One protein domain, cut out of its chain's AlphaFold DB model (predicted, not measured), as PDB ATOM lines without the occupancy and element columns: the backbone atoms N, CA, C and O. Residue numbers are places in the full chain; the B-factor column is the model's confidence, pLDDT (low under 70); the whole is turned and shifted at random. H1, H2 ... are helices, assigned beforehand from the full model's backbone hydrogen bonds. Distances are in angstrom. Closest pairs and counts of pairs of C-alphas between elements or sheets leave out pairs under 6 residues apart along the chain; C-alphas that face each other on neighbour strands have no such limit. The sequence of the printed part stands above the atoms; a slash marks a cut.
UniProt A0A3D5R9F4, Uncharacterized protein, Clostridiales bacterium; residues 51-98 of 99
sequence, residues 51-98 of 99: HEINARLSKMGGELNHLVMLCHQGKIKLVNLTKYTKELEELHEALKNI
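This is residues 51 to 98 of the 99 residues of an uncharacterized protein of Clostridiales bacterium (UniProt A0A3D5R9F4). This is a long, loose helical hairpin: two helices, H1 and H2, run opposite ways nearly side by side, joined at one end of the rod by a link that turns back on itself near Gly 74. H2 is slipped lengthwise, sitting beside the first part of H1 and reaching past its first residue, while the link, residues 73 to 81, runs back beside the later part of H1 before H2 begins. The printed part has 48 residues with two named helices, H1 then H2, and no named strand; the class is all helix. The whole is loose, with a radius of gyration of the C-alphas of 12.8 A, and spans 41 by 19 by 8 A.

The longest helix, H1, is residues 51 to 72. It touches H2, residues 82 to 97, with residues 53 to 60 alone. The closest C-alphas of the two are those of Ile 53 and Leu 91, 6.6 A apart. Their lines stand at a shallow tilt of 20 degrees, opposite ways, and the two form a helical hairpin. Their centres are 14.2 A apart. In H1 and H2 every O i to N i+4 pair is within hydrogen-bond range.

H1, 22 residues, measures 31.4 A from C-alpha 51 at (-83.592, -20.430, -65.275) to C-alpha 72 at (-95.256, 7.862, -58.188). H2, 16 residues, measures 23.0 A from its first to its last C-alpha and ends with C-alpha 97 at (-95.838, -29.190, -64.530).

The two C-alphas farthest apart are those of Gly 74 and Ile 98, at 41.2 A. The printed part has no cut, and the link from H1 to H2 is short, with 9 residues. The mean pLDDT of the printed part is 89.8, and no printed residue is under 70.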
ATOM      1  N   HIS A  51     -84.231 -21.648 -64.784       88.12
ATOM      2  CA  HIS A  51     -83.592 -20.430 -65.275       88.12
ATOM      3  C   HIS A  51     -84.555 -19.556 -66.089       88.12
ATOM      4  O   HIS A  51     -84.651 -18.352 -65.846       88.12
ATOM      5  N   GLU A  52     -85.334 -20.163 -66.984       87.81
ATOM      6  CA  GLU A  52     -86.304 -19.454 -67.824       87.81
ATOM      7  C   GLU A  52     -87.443 -18.827 -67.002       87.81
ATOM      8  O   GLU A  52     -87.780 -17.655 -67.184       87.81
ATOM      9  N   ILE A  53     -87.995 -19.580 -66.045       89.44
ATOM     10  CA  ILE A  53     -89.064 -19.113 -65.149       89.44
ATOM     11  C   ILE A  53     -88.577 -17.918 -64.322       89.44
ATOM     12  O   ILE A  53     -89.261 -16.897 -64.238       89.44
ATOM     13  N   ASN A  54     -87.364 -18.008 -63.773       91.62
ATOM     14  CA  ASN A  54     -86.755 -16.929 -62.999       91.62
ATOM     15  C   ASN A  54     -86.468 -15.688 -63.854       91.62
ATOM     16  O   ASN A  54     -86.677 -14.565 -63.389       91.62
ATOM     17  N   ALA A  55     -86.017 -15.866 -65.099       92.81
ATOM     18  CA  ALA A  55     -85.778 -14.761 -66.022       92.81
ATOM     19  C   ALA A  55     -87.081 -14.016 -66.357       92.81
ATOM     20  O   ALA A  55     -87.126 -12.785 -66.280       92.81
ATOM     21  N   ARG A  56     -88.161 -14.754 -66.656       91.88
ATOM     22  CA  ARG A  56     -89.491 -14.175 -66.909       91.88
ATOM     23  C   ARG A  56     -90.030 -13.437 -65.685       91.88
ATOM     24  O   ARG A  56     -90.435 -12.282 -65.812       91.88
ATOM     25  N   LEU A  57     -89.954 -14.044 -64.499       92.62
ATOM     26  CA  LEU A  57     -90.393 -13.415 -63.249       92.62
ATOM     27  C   LEU A  57     -89.606 -12.131 -62.939       92.62
ATOM     28  O   LEU A  57     -90.188 -11.112 -62.568       92.62
ATOM     29  N   SER A  58     -88.286 -12.150 -63.143       93.12
ATOM     30  CA  SER A  58     -87.426 -10.980 -62.916       93.12
ATOM     31  C   SER A  58     -87.765  -9.833 -63.866       93.12
ATOM     32  O   SER A  58     -87.869  -8.680 -63.440       93.12
ATOM     33  N   LYS A  59     -87.995 -10.141 -65.148       93.81
ATOM     34  CA  LYS A  59     -88.432  -9.155 -66.141       93.81
ATOM     35  C   LYS A  59     -89.762  -8.519 -65.737       93.81
ATOM     36  O   LYS A  59     -89.884  -7.297 -65.737       93.81
ATOM     37  N   MET A  60     -90.718  -9.344 -65.325       92.31
ATOM     38  CA  MET A  60     -92.034  -8.911 -64.869       92.31
ATOM     39  C   MET A  60     -91.961  -7.964 -63.666       92.31
ATOM     40  O   MET A  60     -92.605  -6.915 -63.659       92.31
ATOM     41  N   GLY A  61     -91.126  -8.296 -62.675       92.56
ATOM     42  CA  GLY A  61     -90.867  -7.437 -61.520       92.56
ATOM     43  C   GLY A  61     -90.240  -6.094 -61.910       92.56
ATOM     44  O   GLY A  61     -90.636  -5.055 -61.383       92.56
ATOM     45  N   GLY A  62     -89.315  -6.092 -62.874       94.94
ATOM     46  CA  GLY A  62     -88.717  -4.867 -63.410       94.94
ATOM     47  C   GLY A  62     -89.736  -3.957 -64.102       94.94
ATOM     48  O   GLY A  62     -89.768  -2.752 -63.845       94.94
ATOM     49  N   GLU A  63     -90.606  -4.529 -64.936       91.56
ATOM     50  CA  GLU A  63     -91.679  -3.785 -65.604       91.56
ATOM     51  C   GLU A  63     -92.681  -3.200 -64.597       91.56
ATOM     52  O   GLU A  63     -93.012  -2.015 -64.672       91.56
ATOM     53  N   LEU A  64     -93.102  -3.993 -63.607       91.75
ATOM     54  CA  LEU A  64     -93.954  -3.529 -62.507       91.75
ATOM     55  C   LEU A  64     -93.307  -2.379 -61.734       91.75
ATOM     56  O   LEU A  64     -93.959  -1.367 -61.481       91.75
ATOM     57  N   ASN A  65     -92.021  -2.495 -61.402       93.62
ATOM     58  CA  ASN A  65     -91.300  -1.449 -60.690       93.62
ATOM     59  C   ASN A  65     -91.255  -0.140 -61.496       93.62
ATOM     60  O   ASN A  65     -91.457   0.942 -60.948       93.62
ATOM     61  N   HIS A  66     -91.064  -0.227 -62.815       92.19
ATOM     62  CA  HIS A  66     -91.105   0.946 -63.681       92.19
ATOM     63  C   HIS A  66     -92.495   1.599 -63.706       92.19
ATOM     64  O   HIS A  66     -92.597   2.819 -63.576       92.19
ATOM     65  N   LEU A  67     -93.567   0.807 -63.804       91.75
ATOM     66  CA  LEU A  67     -94.939   1.320 -63.741       91.75
ATOM     67  C   LEU A  67     -95.215   2.013 -62.400       91.75
ATOM     68  O   LEU A  67     -95.746   3.120 -62.383       91.75
ATOM     69  N   VAL A  68     -94.784   1.424 -61.282       90.44
ATOM     70  CA  VAL A  68     -94.911   2.045 -59.953       90.44
ATOM     71  C   VAL A  68     -94.147   3.369 -59.881       90.44
ATOM     72  O   VAL A  68     -94.691   4.352 -59.378       90.44
ATOM     73  N   MET A  69     -92.932   3.446 -60.432       94.56
ATOM     74  CA  MET A  69     -92.184   4.706 -60.500       94.56
ATOM     75  C   MET A  69     -92.908   5.773 -61.328       94.56
ATOM     76  O   MET A  69     -92.978   6.928 -60.911       94.56
ATOM     77  N   LEU A  70     -93.471   5.415 -62.485       92.38
ATOM     78  CA  LEU A  70     -94.225   6.355 -63.319       92.38
ATOM     79  C   LEU A  70     -95.511   6.830 -62.622       92.38
ATOM     80  O   LEU A  70     -95.856   8.011 -62.731       92.38
ATOM     81  N   CYS A  71     -96.187   5.945 -61.880       90.88
ATOM     82  CA  CYS A  71     -97.321   6.299 -61.022       90.88
ATOM     83  C   CYS A  71     -96.901   7.288 -59.931       90.88
ATOM     84  O   CYS A  71     -97.542   8.321 -59.748       90.88
ATOM     85  N   HIS A  72     -95.797   7.000 -59.238       91.88
ATOM     86  CA  HIS A  72     -95.256   7.862 -58.188       91.88
ATOM     87  C   HIS A  72     -94.883   9.254 -58.724       91.88
ATOM     88  O   HIS A  72     -95.143  10.260 -58.076       91.88
ATOM     89  N   GLN A  73     -94.335   9.325 -59.939       93.75
ATOM     90  CA  GLN A  73     -94.019  10.582 -60.628       93.75
ATOM     91  C   GLN A  73     -95.262  11.328 -61.153       93.75
ATOM     92  O   GLN A  73     -95.121  12.381 -61.772       93.75
ATOM     93  N   GLY A  74     -96.468  10.782 -60.974       91.38
ATOM     94  CA  GLY A  74     -97.721  11.370 -61.452       91.38
ATOM     95  C   GLY A  74     -97.913  11.322 -62.972       91.38
ATOM     96  O   GLY A  74     -98.874  11.901 -63.478       91.38
ATOM     97  N   LYS A  75     -97.028  10.632 -63.708       91.12
ATOM     98  CA  LYS A  75     -97.064  10.523 -65.180       91.12
ATOM     99  C   LYS A  75     -98.169   9.594 -65.668       91.12
ATOM    100  O   LYS A  75     -98.698   9.783 -66.758       91.12
ATOM    101  N   ILE A  76     -98.517   8.600 -64.860       89.69
ATOM    102  CA  ILE A  76     -99.633   7.685 -65.096       89.69
ATOM    103  C   ILE A  76    -100.463   7.576 -63.817       89.69
ATOM    104  O   ILE A  76     -99.938   7.686 -62.715       89.69
ATOM    105  N   LYS A  77    -101.776   7.396 -63.965       81.00
ATOM    106  CA  LYS A  77    -102.719   7.294 -62.834       81.00
ATOM    107  C   LYS A  77    -103.430   5.948 -62.765       81.00
ATOM    108  O   LYS A  77    -103.927   5.573 -61.711       81.00
ATOM    109  N   LEU A  78    -103.480   5.236 -63.887       82.19
ATOM    110  CA  LEU A  78    -104.132   3.945 -64.007       82.19
ATOM    111  C   LEU A  78    -103.226   3.013 -64.805       82.19
ATOM    112  O   LEU A  78    -102.742   3.377 -65.876       82.19
ATOM    113  N   VAL A  79    -103.016   1.814 -64.274       82.38
ATOM    114  CA  VAL A  79    -102.212   0.766 -64.899       82.38
ATOM    115  C   VAL A  79    -103.078  -0.476 -65.019       82.38
ATOM    116  O   VAL A  79    -103.672  -0.924 -64.041       82.38
ATOM    117  N   ASN A  80    -103.147  -1.042 -66.221       84.81
ATOM    118  CA  ASN A  80    -103.837  -2.303 -66.441       84.81
ATOM    119  C   ASN A  80    -102.904  -3.473 -66.096       84.81
ATOM    120  O   ASN A  80    -101.956  -3.752 -66.829       84.81
ATOM    121  N   LEU A  81    -103.199  -4.173 -64.999       88.44
ATOM    122  CA  LEU A  81    -102.415  -5.320 -64.538       88.44
ATOM    123  C   LEU A  81    -102.902  -6.676 -65.069       88.44
ATOM    124  O   LEU A  81    -102.271  -7.691 -64.802       88.44
ATOM    125  N   THR A  82    -103.968  -6.705 -65.874       89.44
ATOM    126  CA  THR A  82    -104.591  -7.950 -66.370       89.44
ATOM    127  C   THR A  82    -103.625  -8.815 -67.181       89.44
ATOM    128  O   THR A  82    -103.704 -10.040 -67.169       89.44
ATOM    129  N   LYS A  83    -102.692  -8.188 -67.905       87.38
ATOM    130  CA  LYS A  83    -101.635  -8.914 -68.618       87.38
ATOM    131  C   LYS A  83    -100.694  -9.614 -67.632       87.38
ATOM    132  O   LYS A  83    -100.361 -10.775 -67.830       87.38
ATOM    133  N   TYR A  84    -100.307  -8.911 -66.569       87.94
ATOM    134  CA  TYR A  84     -99.385  -9.423 -65.565       87.94
ATOM    135  C   TYR A  84    -100.008 -10.558 -64.745       87.94
ATOM    136  O   TYR A  84     -99.344 -11.544 -64.451       87.94
ATOM    137  N   THR A  85    -101.295 -10.475 -64.416       90.06
ATOM    138  CA  THR A  85    -101.973 -11.573 -63.715       90.06
ATOM    139  C   THR A  85    -102.016 -12.842 -64.566       90.06
ATOM    140  O   THR A  85    -101.671 -13.906 -64.065       90.06
ATOM    141  N   LYS A  86    -102.332 -12.729 -65.865       91.69
ATOM    142  CA  LYS A  86    -102.336 -13.876 -66.791       91.69
ATOM    143  C   LYS A  86    -100.958 -14.511 -66.952       91.69
ATOM    144  O   LYS A  86    -100.819 -15.723 -66.871       91.69
ATOM    145  N   GLU A  87     -99.928 -13.698 -67.148       89.12
ATOM    146  CA  GLU A  87     -98.565 -14.206 -67.323       89.12
ATOM    147  C   GLU A  87     -98.017 -14.854 -66.031       89.12
ATOM    148  O   GLU A  87     -97.244 -15.810 -66.093       89.12
ATOM    149  N   LEU A  88     -98.471 -14.404 -64.855       91.31
ATOM    150  CA  LEU A  88     -98.153 -15.046 -63.578       91.31
ATOM    151  C   LEU A  88     -98.884 -16.389 -63.412       91.31
ATOM    152  O   LEU A  88     -98.289 -17.347 -62.921       91.31
ATOM    153  N   GLU A  89    -100.146 -16.478 -63.842       92.56
ATOM    154  CA  GLU A  89    -100.905 -17.735 -63.882       92.56
ATOM    155  C   GLU A  89    -100.228 -18.765 -64.797       92.56
ATOM    156  O   GLU A  89    -100.042 -19.913 -64.396       92.56
ATOM    157  N   GLU A  90     -99.776 -18.348 -65.982       91.75
ATOM    158  CA  GLU A  90     -99.021 -19.198 -66.911       91.75
ATOM    159  C   GLU A  90     -97.707 -19.708 -66.301       91.75
ATOM    160  O   GLU A  90     -97.400 -20.896 -66.405       91.75
ATOM    161  N   LEU A  91     -96.933 -18.837 -65.638       90.38
ATOM    162  CA  LEU A  91     -95.701 -19.236 -64.943       90.38
ATOM    163  C   LEU A  91     -95.983 -20.220 -63.804       90.38
ATOM    164  O   LEU A  91     -95.210 -21.154 -63.586       90.38
ATOM    165  N   HIS A  92     -97.085 -20.028 -63.084       89.88
ATOM    166  CA  HIS A  92     -97.484 -20.908 -61.995       89.88
ATOM    167  C   HIS A  92     -97.921 -22.291 -62.498       89.88
ATOM    168  O   HIS A  92     -97.538 -23.303 -61.911       89.88
ATOM    169  N   GLU A  93     -98.658 -22.362 -63.608       91.12
ATOM    170  CA  GLU A  93     -98.972 -23.635 -64.267       91.12
ATOM    171  C   GLU A  93     -97.713 -24.315 -64.819       91.12
ATOM    172  O   GLU A  93     -97.528 -25.517 -64.622       91.12
ATOM    173  N   ALA A  94     -96.792 -23.563 -65.428       87.06
ATOM    174  CA  ALA A  94     -95.508 -24.101 -65.877       87.06
ATOM    175  C   ALA A  94     -94.710 -24.715 -64.713       87.06
ATOM    176  O   ALA A  94     -94.224 -25.836 -64.834       87.06
ATOM    177  N   LEU A  95     -94.651 -24.038 -63.560       87.56
ATOM    178  CA  LEU A  95     -94.011 -24.552 -62.345       87.56
ATOM    179  C   LEU A  95     -94.662 -25.838 -61.821       87.56
ATOM    180  O   LEU A  95     -93.948 -26.753 -61.423       87.56
ATOM    181  N   LYS A  96     -95.996 -25.940 -61.830       86.62
ATOM    182  CA  LYS A  96     -96.700 -27.161 -61.391       86.62
ATOM    183  C   LYS A  96     -96.407 -28.374 -62.273       86.62
ATOM    184  O   LYS A  96     -96.474 -29.503 -61.788       86.62
ATOM    185  N   ASN A  97     -96.131 -28.140 -63.556       82.50
ATOM    186  CA  ASN A  97     -95.838 -29.190 -64.530       82.50
ATOM    187  C   ASN A  97     -94.387 -29.686 -64.457       82.50
ATOM    188  O   ASN A  97     -94.092 -30.765 -64.968       82.50
ATOM    189  N   ILE A  98     -93.502 -28.946 -63.785       78.69
ATOM    190  CA  ILE A  98     -92.158 -29.400 -63.429       78.69
ATOM    191  C   ILE A  98     -92.298 -30.313 -62.198       78.69
ATOM    192  O   ILE A  98     -92.155 -29.879 -61.056       78.69
TER     193      ILE A  98